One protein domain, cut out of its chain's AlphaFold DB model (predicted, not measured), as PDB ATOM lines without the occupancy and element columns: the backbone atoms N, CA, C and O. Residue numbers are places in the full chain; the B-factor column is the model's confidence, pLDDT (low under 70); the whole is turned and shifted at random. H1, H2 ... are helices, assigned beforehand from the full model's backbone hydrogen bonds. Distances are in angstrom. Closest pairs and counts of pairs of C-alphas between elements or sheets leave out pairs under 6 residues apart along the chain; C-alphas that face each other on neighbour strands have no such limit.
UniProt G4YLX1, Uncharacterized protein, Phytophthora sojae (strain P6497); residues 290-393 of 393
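Overview. This is residues 290 to 393 of the 393 residues of an uncharacterized protein of Phytophthora sojae (strain P6497) (UniProt G4YLX1). With little regular structure, this is an elongated body of loops in which three short helices stand separately, H1 and H2 towards one end and H3 farther along. The long stretch 329 to 355 sweeps outside from H2 towards the other end and turns back to H3. The printed part has 104 residues, with three named helices in the order H1, H2, H3, holding 17 residues, and no named strand; the class is all helix. It is compact by its radius of gyration of the C-alphas, 14.7 A, and spans 46 by 27 by 23 A.

Arrangement. H3, residues 356 to 362, is apart from H2, residues 323 to 328, and from H1, residues 305 to 308. H1 and H2 are apart too. In H2 and H3 every O i to N i+4 pair is within hydrogen-bond range; H1 is too short for such a pair, and its one O i to N i+3 pair is within range.

Along the chain. H3 measures 9.9 A from C-alpha 356 to C-alpha 362 at (160.021, 178.271, 162.640), H2 9.0 A and H1 5.2 A from C-alpha 305 at (142.614, 193.006, 167.238).

Size, cuts and confidence. The C-alphas farthest apart, of Thr 298 and Ala 393, are 48.1 A apart. The printed part has no cut. Both links are long, with 14 and 27 residues. Thirteen residues have pLDDT under 70: 337, 341 to 342 and 384 to 393.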
ATOM      1  N   TYR A 290     147.776 183.481 183.738       87.69
ATOM      2  CA  TYR A 290     147.712 182.435 182.710       87.69
ATOM      3  C   TYR A 290     146.989 182.893 181.442       87.69
ATOM      4  O   TYR A 290     147.027 182.181 180.439       87.69
ATOM      5  N   ARG A 291     146.391 184.093 181.431       87.44
ATOM      6  CA  ARG A 291     145.727 184.661 180.246       87.44
ATOM      7  C   ARG A 291     146.748 185.184 179.227       87.44
ATOM      8  O   ARG A 291     147.948 185.263 179.498       87.44
ATOM      9  N   ARG A 292     146.264 185.526 178.029       89.00
ATOM     10  CA  ARG A 292     147.016 186.359 177.073       89.00
ATOM     11  C   ARG A 292     147.279 187.736 177.684       89.00
ATOM     12  O   ARG A 292     146.570 188.136 178.612       89.00
ATOM     13  N   ALA A 293     148.281 188.449 177.174       91.25
ATOM     14  CA  ALA A 293     148.508 189.831 177.583       91.25
ATOM     15  C   ALA A 293     147.231 190.654 177.345       91.25
ATOM     16  O   ALA A 293     146.553 190.474 176.331       91.25
ATOM     17  N   ALA A 294     146.888 191.523 178.295       90.75
ATOM     18  CA  ALA A 294     145.772 192.440 178.115       90.75
ATOM     19  C   ALA A 294     146.081 193.397 176.957       90.75
ATOM     20  O   ALA A 294     147.217 193.848 176.822       90.75
ATOM     21  N   ILE A 295     145.073 193.703 176.140       93.25
ATOM     22  CA  ILE A 295     145.201 194.705 175.079       93.25
ATOM     23  C   ILE A 295     145.574 196.069 175.669       93.25
ATOM     24  O   ILE A 295     145.161 196.406 176.782       93.25
ATOM     25  N   ASN A 296     146.339 196.859 174.918       94.38
ATOM     26  CA  ASN A 296     146.746 198.196 175.328       94.38
ATOM     27  C   ASN A 296     146.294 199.233 174.297       94.38
ATOM     28  O   ASN A 296     146.938 199.434 173.268       94.38
ATOM     29  N   GLU A 297     145.210 199.939 174.610       94.19
ATOM     30  CA  GLU A 297     144.639 200.974 173.738       94.19
ATOM     31  C   GLU A 297     145.627 202.115 173.440       94.19
ATOM     32  O   GLU A 297     145.571 202.727 172.376       94.19
ATOM     33  N   THR A 298     146.601 202.365 174.325       96.19
ATOM     34  CA  THR A 298     147.651 203.377 174.089       96.19
ATOM     35  C   THR A 298     148.571 202.984 172.928       96.19
ATOM     36  O   THR A 298     149.168 203.849 172.292       96.19
ATOM     37  N   LEU A 299     148.675 201.685 172.628       94.62
ATOM     38  CA  LEU A 299     149.406 201.158 171.474       94.62
ATOM     39  C   LEU A 299     148.542 201.077 170.203       94.62
ATOM     40  O   LEU A 299     149.031 200.629 169.170       94.62
ATOM     41  N   GLY A 300     147.283 201.523 170.262       94.31
ATOM     42  CA  GLY A 300     146.322 201.421 169.160       94.31
ATOM     43  C   GLY A 300     145.581 200.083 169.098       94.31
ATOM     44  O   GLY A 300     144.897 199.819 168.109       94.31
ATOM     45  N   ASP A 301     145.697 199.242 170.130       95.88
ATOM     46  CA  ASP A 301     144.907 198.016 170.218       95.88
ATOM     47  C   ASP A 301     143.419 198.324 170.408       95.88
ATOM     48  O   ASP A 301     143.036 199.323 171.015       95.88
ATOM     49  N   TRP A 302     142.573 197.411 169.939       93.00
ATOM     50  CA  TRP A 302     141.121 197.475 170.073       93.00
ATOM     51  C   TRP A 302     140.561 196.080 170.360       93.00
ATOM     52  O   TRP A 302     141.238 195.072 170.158       93.00
ATOM     53  N   SER A 303     139.314 195.995 170.822       86.25
ATOM     54  CA  SER A 303     138.746 194.761 171.387       86.25
ATOM     55  C   SER A 303     138.775 193.532 170.472       86.25
ATOM     56  O   SER A 303     138.839 192.423 171.001       86.25
ATOM     57  N   TYR A 304     138.784 193.688 169.139       86.25
ATOM     58  CA  TYR A 304     138.898 192.544 168.227       86.25
ATOM     59  C   TYR A 304     140.252 192.377 167.527       86.25
ATOM     60  O   TYR A 304     140.405 191.399 166.792       86.25
ATOM     61  N   CYS A 305     141.270 193.205 167.812       91.31
ATOM     62  CA  CYS A 305     142.614 193.006 167.238       91.31
ATOM     63  C   CYS A 305     143.168 191.610 167.552       91.31
ATOM     64  O   CYS A 305     143.953 191.038 166.804       91.31
ATOM     65  N   THR A 306     142.728 191.033 168.666       88.88
ATOM     66  CA  THR A 306     143.142 189.713 169.123       88.88
ATOM     67  C   THR A 306     142.615 188.591 168.223       88.88
ATOM     68  O   THR A 306     143.294 187.579 168.055       88.88
ATOM     69  N   TYR A 307     141.431 188.759 167.623       81.88
ATOM     70  CA  TYR A 307     140.855 187.775 166.700       81.88
ATOM     71  C   TYR A 307     141.482 187.878 165.306       81.88
ATOM     72  O   TYR A 307     141.675 186.855 164.654       81.88
ATOM     73  N   SER A 308     141.864 189.087 164.873       84.38
ATOM     74  CA  SER A 308     142.611 189.300 163.624       84.38
ATOM     75  C   SER A 308     144.128 189.092 163.760       84.38
ATOM     76  O   SER A 308     144.833 189.072 162.755       84.38
ATOM     77  N   GLN A 309     144.636 188.879 164.982       89.12
ATOM     78  CA  GLN A 309     146.069 188.821 165.315       89.12
ATOM     79  C   GLN A 309     146.837 190.108 164.946       89.12
ATOM     80  O   GLN A 309     147.994 190.066 164.518       89.12
ATOM     81  N   GLU A 310     146.185 191.256 165.101       91.69
ATOM     82  CA  GLU A 310     146.694 192.583 164.740       91.69
ATOM     83  C   GLU A 310     147.031 193.453 165.952       91.69
ATOM     84  O   GLU A 310     147.416 194.607 165.772       91.69
ATOM     85  N   CYS A 311     146.918 192.938 167.181       95.38
ATOM     86  CA  CYS A 311     147.307 193.725 168.345       95.38
ATOM     87  C   CYS A 311     148.802 194.063 168.275       95.38
ATOM     88  O   CYS A 311     149.646 193.203 167.991       95.38
ATOM     89  N   ALA A 312     149.127 195.314 168.570       95.50
ATOM     90  CA  ALA A 312     150.473 195.809 168.785       95.50
ATOM     91  C   ALA A 312     151.060 195.285 170.104       95.50
ATOM     92  O   ALA A 312     152.272 195.079 170.184       95.50
ATOM     93  N   THR A 313     150.228 195.014 171.119       95.31
ATOM     94  CA  THR A 313     150.701 194.421 172.380       95.31
ATOM     95  C   THR A 313     151.291 193.028 172.162       95.31
ATOM     96  O   THR A 313     150.648 192.120 171.621       95.31
ATOM     97  N   ILE A 314     152.531 192.836 172.619       94.25
ATOM     98  CA  ILE A 314     153.205 191.536 172.580       94.25
ATOM     99  C   ILE A 314     152.531 190.571 173.563       94.25
ATOM    100  O   ILE A 314     152.269 190.925 174.710       94.25
ATOM    101  N   GLY A 315     152.234 189.349 173.109       91.62
ATOM    102  CA  GLY A 315     151.560 188.329 173.923       91.62
ATOM    103  C   GLY A 315     150.029 188.424 173.945       91.62
ATOM    104  O   GLY A 315     149.382 187.587 174.579       91.62
ATOM    105  N   ALA A 316     149.435 189.418 173.274       92.88
ATOM    106  CA  ALA A 316     147.979 189.579 173.200       92.88
ATOM    107  C   ALA A 316     147.343 188.727 172.087       92.88
ATOM    108  O   ALA A 316     146.242 188.213 172.260       92.88
ATOM    109  N   ASN A 317     148.043 188.534 170.963       91.00
ATOM    110  CA  ASN A 317     147.491 187.854 169.786       91.00
ATOM    111  C   ASN A 317     147.326 186.343 170.007       91.00
ATOM    112  O   ASN A 317     146.216 185.811 169.940       91.00
ATOM    113  N   LEU A 318     148.424 185.646 170.310       88.38
ATOM    114  CA  LEU A 318     148.459 184.189 170.415       88.38
ATOM    115  C   LEU A 318     149.222 183.733 171.665       88.38
ATOM    116  O   LEU A 318     150.291 184.275 171.955       88.38
ATOM    117  N   PRO A 319     148.734 182.694 172.368       88.19
ATOM    118  CA  PRO A 319     149.528 181.987 173.365       88.19
ATOM    119  C   PRO A 319     150.868 181.517 172.778       88.19
ATOM    120  O   PRO A 319     150.903 180.952 171.688       88.19
ATOM    121  N   GLY A 320     151.974 181.747 173.483       87.75
ATOM    122  CA  GLY A 320     153.322 181.363 173.042       87.75
ATOM    123  C   GLY A 320     153.984 182.293 172.010       87.75
ATOM    124  O   GLY A 320     155.121 182.031 171.613       87.75
ATOM    125  N   VAL A 321     153.327 183.383 171.587       90.62
ATOM    126  CA  VAL A 321     153.852 184.350 170.602       90.62
ATOM    127  C   VAL A 321     153.881 185.773 171.183       90.62
ATOM    128  O   VAL A 321     152.860 186.281 171.628       90.62
ATOM    129  N   GLN A 322     154.995 186.504 171.165       91.88
ATOM    130  CA  GLN A 322     156.331 186.130 170.680       91.88
ATOM    131  C   GLN A 322     157.079 185.232 171.668       91.88
ATOM    132  O   GLN A 322     156.860 185.314 172.874       91.88
ATOM    133  N   THR A 323     158.017 184.421 171.172       91.00
ATOM    134  CA  THR A 323     158.757 183.468 172.017       91.00
ATOM    135  C   THR A 323     159.516 184.158 173.155       91.00
ATOM    136  O   THR A 323     159.551 183.621 174.257       91.00
ATOM    137  N   GLU A 324     160.090 185.343 172.926       93.06
ATOM    138  CA  GLU A 324     160.863 186.062 173.951       93.06
ATOM    139  C   GLU A 324     159.993 186.558 175.111       93.06
ATOM    140  O   GLU A 324     160.343 186.347 176.266       93.06
ATOM    141  N   TYR A 325     158.804 187.091 174.818       93.00
ATOM    142  CA  TYR A 325     157.851 187.517 175.846       93.00
ATOM    143  C   TYR A 325     157.496 186.378 176.811       93.00
ATOM    144  O   TYR A 325     157.429 186.568 178.023       93.00
ATOM    145  N   TYR A 326     157.319 185.165 176.288       91.56
ATOM    146  CA  TYR A 326     157.020 184.000 177.119       91.56
ATOM    147  C   TYR A 326     158.239 183.436 177.861       91.56
ATOM    148  O   TYR A 326     158.051 182.750 178.863       91.56
ATOM    149  N   LYS A 327     159.471 183.731 177.421       92.62
ATOM    150  CA  LYS A 327     160.674 183.472 178.229       92.62
ATOM    151  C   LYS A 327     160.767 184.449 179.393       92.62
ATOM    152  O   LYS A 327     161.032 184.018 180.507       92.62
ATOM    153  N   GLU A 328     160.517 185.735 179.149       93.19
ATOM    154  CA  GLU A 328     160.509 186.765 180.197       93.19
ATOM    155  C   GLU A 328     159.413 186.511 181.239       93.19
ATOM    156  O   GLU A 328     159.625 186.732 182.429       93.19
ATOM    157  N   ARG A 329     158.256 186.001 180.800       92.19
ATOM    158  CA  ARG A 329     157.136 185.622 181.668       92.19
ATOM    159  C   ARG A 329     157.424 184.386 182.533       92.19
ATOM    160  O   ARG A 329     156.724 184.187 183.510       92.19
ATOM    161  N   ASP A 330     158.403 183.547 182.180       92.06
ATOM    162  CA  ASP A 330     158.738 182.268 182.847       92.06
ATOM    163  C   ASP A 330     157.588 181.229 182.911       92.06
ATOM    164  O   ASP A 330     157.696 180.171 183.525       92.06
ATOM    165  N   HIS A 331     156.465 181.483 182.231       89.31
ATOM    166  CA  HIS A 331     155.365 180.531 182.071       89.31
ATOM    167  C   HIS A 331     154.553 180.809 180.805       89.31
ATOM    168  O   HIS A 331     154.467 181.935 180.311       89.31
ATOM    169  N   GLN A 332     153.909 179.764 180.284       86.50
ATOM    170  CA  GLN A 332     153.001 179.872 179.143       86.50
ATOM    171  C   GLN A 332     151.631 180.409 179.568       86.50
ATOM    172  O   GLN A 332     151.199 180.235 180.709       86.50
ATOM    173  N   SER A 333     150.920 181.026 178.621       87.56
ATOM    174  CA  SER A 333     149.474 181.187 178.769       87.56
ATOM    175  C   SER A 333     148.836 179.800 178.743       87.56
ATOM    176  O   SER A 333     149.261 178.928 177.980       87.56
ATOM    177  N   TRP A 334     147.829 179.573 179.578       80.19
ATOM    178  CA  TRP A 334     147.167 178.279 179.603       80.19
ATOM    179  C   TRP A 334     146.357 178.068 178.328       80.19
ATOM    180  O   TRP A 334     145.632 178.948 177.861       80.19
ATOM    181  N   TYR A 335     146.476 176.867 177.785       74.69
ATOM    182  CA  TYR A 335     145.808 176.433 176.575       74.69
ATOM    183  C   TYR A 335     145.408 174.980 176.788       74.69
ATOM    184  O   TYR A 335     146.250 174.152 177.134       74.69
ATOM    185  N   GLN A 336     144.132 174.653 176.598       70.31
ATOM    186  CA  GLN A 336     143.581 173.322 176.899       70.31
ATOM    187  C   GLN A 336     144.004 172.230 175.911       70.31
ATOM    188  O   GLN A 336     143.358 171.193 175.802       70.31
ATOM    189  N   GLY A 337     145.069 172.468 175.144       68.25
ATOM    190  CA  GLY A 337     145.502 171.561 174.092       68.25
ATOM    191  C   GLY A 337     144.426 171.334 173.033       68.25
ATOM    192  O   GLY A 337     144.421 170.258 172.439       68.25
ATOM    193  N   LEU A 338     143.528 172.310 172.815       71.31
ATOM    194  CA  LEU A 338     142.580 172.278 171.704       71.31
ATOM    195  C   LEU A 338     143.351 172.222 170.386       71.31
ATOM    196  O   LEU A 338     144.473 172.706 170.272       71.31
ATOM    197  N   ARG A 339     142.801 171.531 169.393       70.19
ATOM    198  CA  ARG A 339     143.506 171.287 168.133       70.19
ATOM    199  C   ARG A 339     142.518 171.394 166.994       70.19
ATOM    200  O   ARG A 339     141.507 170.698 166.985       70.19
ATOM    201  N   TYR A 340     142.852 172.211 166.004       70.00
ATOM    202  CA  TYR A 340     142.130 172.223 164.742       70.00
ATOM    203  C   TYR A 340     142.477 170.965 163.938       70.00
ATOM    204  O   TYR A 340     143.651 170.632 163.757       70.00
ATOM    205  N   GLY A 341     141.454 170.251 163.467       65.44
ATOM    206  CA  GLY A 341     141.625 169.155 162.515       65.44
ATOM    207  C   GLY A 341     141.961 169.677 161.116       65.44
ATOM    208  O   GLY A 341     141.533 170.764 160.730       65.44
ATOM    209  N   SER A 342     142.709 168.902 160.327       68.25
ATOM    210  CA  SER A 342     142.899 169.199 158.902       68.25
ATOM    211  C   SER A 342     141.581 169.044 158.144       68.25
ATOM    212  O   SER A 342     140.938 167.995 158.238       68.25
ATOM    213  N   ASN A 343     141.224 170.028 157.320       70.69
ATOM    214  CA  ASN A 343     140.161 169.858 156.337       70.69
ATOM    215  C   ASN A 343     140.709 169.123 155.102       70.69
ATOM    216  O   ASN A 343     141.390 169.723 154.274       70.69
ATOM    217  N   ASN A 344     140.386 167.834 154.984       72.69
ATOM    218  CA  ASN A 344     140.773 166.989 153.847       72.69
ATOM    219  C   ASN A 344     139.656 166.841 152.797       72.69
ATOM    220  O   ASN A 344     139.787 166.039 151.874       72.69
ATOM    221  N   TYR A 345     138.549 167.570 152.953       72.25
ATOM    222  CA  TYR A 345     137.386 167.481 152.070       72.25
ATOM    223  C   TYR A 345     137.448 168.491 150.926       72.25
ATOM    224  O   TYR A 345     136.933 168.220 149.843       72.25
ATOM    225  N   CYS A 346     138.086 169.643 151.148       75.38
ATOM    226  CA  CYS A 346     138.237 170.658 150.116       75.38
ATOM    227  C   CYS A 346     139.314 170.288 149.084       75.38
ATOM    228  O   CYS A 346     140.306 169.629 149.397       75.38
ATOM    229  N   VAL A 347     139.133 170.759 147.847       78.25
ATOM    230  CA  VAL A 347     140.140 170.676 146.786       78.25
ATOM    231  C   VAL A 347     141.405 171.377 147.263       78.25
ATOM    232  O   VAL A 347     141.374 172.519 147.721       78.25
ATOM    233  N   VAL A 348     142.523 170.667 147.155       76.12
ATOM    234  CA  VAL A 348     143.833 171.169 147.557       76.12
ATOM    235  C   VAL A 348     144.362 172.118 146.484       76.12
ATOM    236  O   VAL A 348     144.439 171.745 145.315       76.12
ATOM    237  N   ASP A 349     144.781 173.315 146.894       76.12
ATOM    238  CA  ASP A 349     145.630 174.180 146.073       76.12
ATOM    239  C   ASP A 349     147.100 173.796 146.290       76.12
ATOM    240  O   ASP A 349     147.622 173.903 147.404       76.12
ATOM    241  N   GLY A 350     147.765 173.330 145.228       73.31
ATOM    242  CA  GLY A 350     149.166 172.910 145.269       73.31
ATOM    243  C   GLY A 350     150.144 174.043 145.600       73.31
ATOM    244  O   GLY A 350     151.221 173.767 146.134       73.31
ATOM    245  N   ASN A 351     149.767 175.301 145.355       76.62
ATOM    246  CA  ASN A 351     150.593 176.465 145.686       76.62
ATOM    247  C   ASN A 351     150.630 176.755 147.192       76.62
ATOM    248  O   ASN A 351     151.599 177.322 147.687       76.62
ATOM    249  N   ASP A 352     149.621 176.311 147.937       75.50
ATOM    250  CA  ASP A 352     149.523 176.515 149.379       75.50
ATOM    251  C   ASP A 352     150.108 175.319 150.172       75.50
ATOM    252  O   ASP A 352     149.562 174.890 151.194       75.50
ATOM    253  N   THR A 353     151.204 174.718 149.711       75.38
ATOM    254  CA  THR A 353     151.829 173.583 150.413       75.38
ATOM    255  C   THR A 353     152.822 174.077 151.470       75.38
ATOM    256  O   THR A 353     153.740 174.834 151.166       75.38
ATOM    257  N   GLN A 354     152.678 173.624 152.721       77.88
ATOM    258  CA  GLN A 354     153.639 173.905 153.795       77.88
ATOM    259  C   GLN A 354     154.606 172.733 153.996       77.88
ATOM    260  O   GLN A 354     154.175 171.583 154.061       77.88
ATOM    261  N   SER A 355     155.899 173.023 154.170       82.44
ATOM    262  CA  SER A 355     156.895 172.020 154.571       82.44
ATOM    263  C   SER A 355     156.893 171.819 156.086       82.44
ATOM    264  O   SER A 355     156.975 172.781 156.857       82.44
ATOM    265  N   TYR A 356     156.871 170.556 156.515       80.19
ATOM    266  CA  TYR A 356     156.926 170.191 157.927       80.19
ATOM    267  C   TYR A 356     158.143 170.753 158.646       80.19
ATOM    268  O   TYR A 356     158.052 171.256 159.772       80.19
ATOM    269  N   SER A 357     159.300 170.569 158.013       85.25
ATOM    270  CA  SER A 357     160.602 170.849 158.596       85.25
ATOM    271  C   SER A 357     160.772 172.352 158.786       85.25
ATOM    272  O   SER A 357     161.205 172.773 159.859       85.25
ATOM    273  N   LEU A 358     160.312 173.155 157.821       85.12
ATOM    274  CA  LEU A 358     160.290 174.614 157.919       85.12
ATOM    275  C   LEU A 358     159.350 175.106 159.024       85.12
ATOM    276  O   LEU A 358     159.779 175.885 159.872       85.12
ATOM    277  N   VAL A 359     158.111 174.605 159.085       86.19
ATOM    278  CA  VAL A 359     157.151 175.000 160.135       86.19
ATOM    279  C   VAL A 359     157.657 174.586 161.520       86.19
ATOM    280  O   VAL A 359     157.644 175.375 162.460       86.19
ATOM    281  N   THR A 360     158.186 173.368 161.659       85.19
ATOM    282  CA  THR A 360     158.747 172.884 162.930       85.19
ATOM    283  C   THR A 360     159.983 173.673 163.359       85.19
ATOM    284  O   THR A 360     160.174 173.884 164.556       85.19
ATOM    285  N   ALA A 361     160.832 174.093 162.421       87.31
ATOM    286  CA  ALA A 361     161.975 174.946 162.724       87.31
ATOM    287  C   ALA A 361     161.527 176.360 163.123       87.31
ATOM    288  O   ALA A 361     162.020 176.886 164.120       87.31
ATOM    289  N   GLY A 362     160.564 176.934 162.398       87.12
ATOM    290  CA  GLY A 362     160.021 178.271 162.640       87.12
ATOM    291  C   GLY A 362     159.348 178.419 164.003       87.12
ATOM    292  O   GLY A 362     159.631 179.370 164.728       87.12
ATOM    293  N   MET A 363     158.550 177.430 164.417       87.69
ATOM    294  CA  MET A 363     157.866 177.449 165.718       87.69
ATOM    295  C   MET A 363     158.810 177.453 166.931       87.69
ATOM    296  O   MET A 363     158.376 177.782 168.030       87.69
ATOM    297  N   LYS A 364     160.098 177.108 166.772       86.81
ATOM    298  CA  LYS A 364     161.064 177.140 167.887       86.81
ATOM    299  C   LYS A 364     161.431 178.558 168.322       86.81
ATOM    300  O   LYS A 364     161.877 178.733 169.453       86.81
ATOM    301  N   ASN A 365     161.327 179.538 167.425       89.56
ATOM    302  CA  ASN A 365     161.716 180.914 167.710       89.56
ATOM    303  C   ASN A 365     160.906 181.899 166.861       89.56
ATOM    304  O   ASN A 365     161.348 182.344 165.800       89.56
ATOM    305  N   ILE A 366     159.708 182.229 167.338       91.19
ATOM    306  CA  ILE A 366     158.800 183.157 166.672       91.19
ATOM    307  C   ILE A 366     159.083 184.568 167.186       91.19
ATOM    308  O   ILE A 366     158.741 184.922 168.316       91.19
ATOM    309  N   THR A 367     159.698 185.378 166.327       91.38
ATOM    310  CA  THR A 367     160.028 186.787 166.593       91.38
ATOM    311  C   THR A 367     158.966 187.763 166.090       91.38
ATOM    312  O   THR A 367     159.020 188.942 166.413       91.38
ATOM    313  N   ALA A 368     158.006 187.302 165.286       91.75
ATOM    314  CA  ALA A 368     156.891 188.114 164.806       91.75
ATOM    315  C   ALA A 368     155.735 188.097 165.813       91.75
ATOM    316  O   ALA A 368     155.452 187.058 166.399       91.75
ATOM    317  N   ASN A 369     155.013 189.213 165.988       91.44
ATOM    318  CA  ASN A 369     153.889 189.284 166.944       91.44
ATOM    319  C   ASN A 369     152.611 188.565 166.468       91.44
ATOM    320  O   ASN A 369     151.533 188.771 167.014       91.44
ATOM    321  N   LYS A 370     152.709 187.757 165.416       90.56
ATOM    322  CA  LYS A 370     151.595 187.040 164.802       90.56
ATOM    323  C   LYS A 370     152.090 185.748 164.179       90.56
ATOM    324  O   LYS A 370     153.286 185.617 163.900       90.56
ATOM    325  N   CYS A 371     151.174 184.823 163.915       85.44
ATOM    326  CA  CYS A 371     151.505 183.660 163.106       85.44
ATOM    327  C   CYS A 371     151.554 184.005 161.620       85.44
ATOM    328  O   CYS A 371     150.755 184.791 161.114       85.44
ATOM    329  N   GLY A 372     152.476 183.366 160.904       83.94
ATOM    330  CA  GLY A 372     152.553 183.431 159.451       83.94
ATOM    331  C   GLY A 372     152.775 182.050 158.852       83.94
ATOM    332  O   GLY A 372     153.499 181.231 159.414       83.94
ATOM    333  N   LEU A 373     152.205 181.806 157.672       80.00
ATOM    334  CA  LEU A 373     152.229 180.496 157.006       80.00
ATOM    335  C   LEU A 373     153.638 179.973 156.657       80.00
ATOM    336  O   LEU A 373     153.785 178.798 156.336       80.00
ATOM    337  N   LEU A 374     154.679 180.807 156.718       80.12
ATOM    338  CA  LEU A 374     156.063 180.381 156.482       80.12
ATOM    339  C   LEU A 374     156.697 179.663 157.685       80.12
ATOM    340  O   LEU A 374     157.651 178.911 157.512       80.12
ATOM    341  N   TYR A 375     156.200 179.914 158.898       82.88
ATOM    342  CA  TYR A 375     156.822 179.457 160.149       82.88
ATOM    343  C   TYR A 375     155.813 178.968 161.201       82.88
ATOM    344  O   TYR A 375     156.228 178.497 162.256       82.88
ATOM    345  N   CYS A 376     154.511 179.035 160.908       85.12
ATOM    346  CA  CYS A 376     153.416 178.506 161.718       85.12
ATOM    347  C   CYS A 376     152.564 177.481 160.951       85.12
ATOM    348  O   CYS A 376     152.520 177.521 159.717       85.12
ATOM    349  N   PRO A 377     151.817 176.615 161.661       81.75
ATOM    350  CA  PRO A 377     150.804 175.758 161.052       81.75
ATOM    351  C   PRO A 377     149.737 176.572 160.310       81.75
ATOM    352  O   PRO A 377     149.415 177.694 160.701       81.75
ATOM    353  N   ALA A 378     149.143 175.984 159.269       79.19
ATOM    354  CA  ALA A 378     148.081 176.613 158.476       79.19
ATOM    355  C   ALA A 378     146.812 176.974 159.273       79.19
ATOM    356  O   ALA A 378     145.999 177.754 158.785       79.19
ATOM    357  N   SER A 379     146.645 176.439 160.485       76.69
ATOM    358  CA  SER A 379     145.591 176.853 161.416       76.69
ATOM    359  C   SER A 379     145.847 178.225 162.059       76.69
ATOM    360  O   SER A 379     144.998 178.700 162.801       76.69
ATOM    361  N   ASN A 380     147.017 178.839 161.828       80.62
ATOM    362  CA  ASN A 380     147.494 180.051 162.508       80.62
ATOM    363  C   ASN A 380     147.526 179.934 164.042       80.62
ATOM    364  O   ASN A 380     147.443 180.940 164.745       80.62
ATOM    365  N   ASP A 381     147.677 178.706 164.543       81.31
ATOM    366  CA  ASP A 381     147.733 178.377 165.963       81.31
ATOM    367  C   ASP A 381     148.985 177.536 166.240       81.31
ATOM    368  O   ASP A 381     149.121 176.416 165.737       81.31
ATOM    369  N   VAL A 382     149.900 178.089 167.040       81.88
ATOM    370  CA  VAL A 382     151.195 177.476 167.387       81.88
ATOM    371  C   VAL A 382     151.066 176.311 168.367       81.88
ATOM    372  O   VAL A 382     152.017 175.551 168.536       81.88
ATOM    373  N   LEU A 383     149.906 176.173 169.012       77.69
ATOM    374  CA  LEU A 383     149.606 175.126 169.987       77.69
ATOM    375  C   LEU A 383     148.697 174.031 169.423       77.69
ATOM    376  O   LEU A 383     148.438 173.031 170.100       77.69
ATOM    377  N   SER A 384     148.252 174.180 168.173       67.31
ATOM    378  CA  SER A 384     147.554 173.113 167.467       67.31
ATOM    379  C   SER A 384     148.463 171.883 167.303       67.31
ATOM    380  O   SER A 384     149.691 171.952 167.445       67.31
ATOM    381  N   HIS A 385     147.880 170.712 166.998       53.91
ATOM    382  CA  HIS A 385     148.703 169.593 166.533       53.91
ATOM    383  C   HIS A 385     149.481 170.064 165.300       53.91
ATOM    384  O   HIS A 385     149.214 171.123 164.749       53.91
ATOM    385  N   LYS A 386     150.416 169.275 164.797       50.47
ATOM    386  CA  LYS A 386     151.009 169.581 163.498       50.47
ATOM    387  C   LYS A 386     150.207 168.898 162.376       50.47
ATOM    388  O   LYS A 386     150.795 168.016 161.747       50.47
ATOM    389  N   PRO A 387     148.911 169.186 162.082       45.56
ATOM    390  CA  PRO A 387     148.403 168.796 160.792       45.56
ATOM    391  C   PRO A 387     149.007 169.798 159.818       45.56
ATOM    392  O   PRO A 387     148.539 170.915 159.610       45.56
ATOM    393  N   MET A 388     150.127 169.394 159.246       46.84
ATOM    394  CA  MET A 388     150.525 169.930 157.964       46.84
ATOM    395  C   MET A 388     149.340 169.795 157.001       46.84
ATOM    396  O   MET A 388     148.557 168.848 157.113       46.84
ATOM    397  N   ARG A 389     149.276 170.643 155.971       47.22
ATOM    398  CA  ARG A 389     148.430 170.343 154.803       47.22
ATOM    399  C   ARG A 389     148.764 168.974 154.165       47.22
ATOM    400  O   ARG A 389     147.968 168.484 153.374       47.22
ATOM    401  N   ARG A 390     149.887 168.331 154.543       46.34
ATOM    402  CA  ARG A 390     150.178 166.886 154.424       46.34
ATOM    403  C   ARG A 390     151.463 166.484 155.170       46.34
ATOM    404  O   ARG A 390     152.361 167.317 155.206       46.34
ATOM    405  N   PRO A 391     151.620 165.233 155.653       35.72
ATOM    406  CA  PRO A 391     152.943 164.655 155.904       35.72
ATOM    407  C   PRO A 391     153.779 164.683 154.617       35.72
ATOM    408  O   PRO A 391     153.225 164.496 153.531       35.72
ATOM    409  N   GLU A 392     155.089 164.920 154.733       37.66
ATOM    410  CA  GLU A 392     156.032 164.719 153.623       37.66
ATOM    411  C   GLU A 392     155.837 163.300 153.046       37.66
ATOM    412  O   GLU A 392     155.615 162.354 153.806       37.66
ATOM    413  N   ALA A 393     155.805 163.198 151.711       35.88
ATOM    414  CA  ALA A 393     155.606 161.942 150.985       35.88
ATOM    415  C   ALA A 393     156.764 160.959 151.194       35.88
ATOM    416  O   ALA A 393     157.920 161.436 151.280       35.88
TER     417      ALA A 393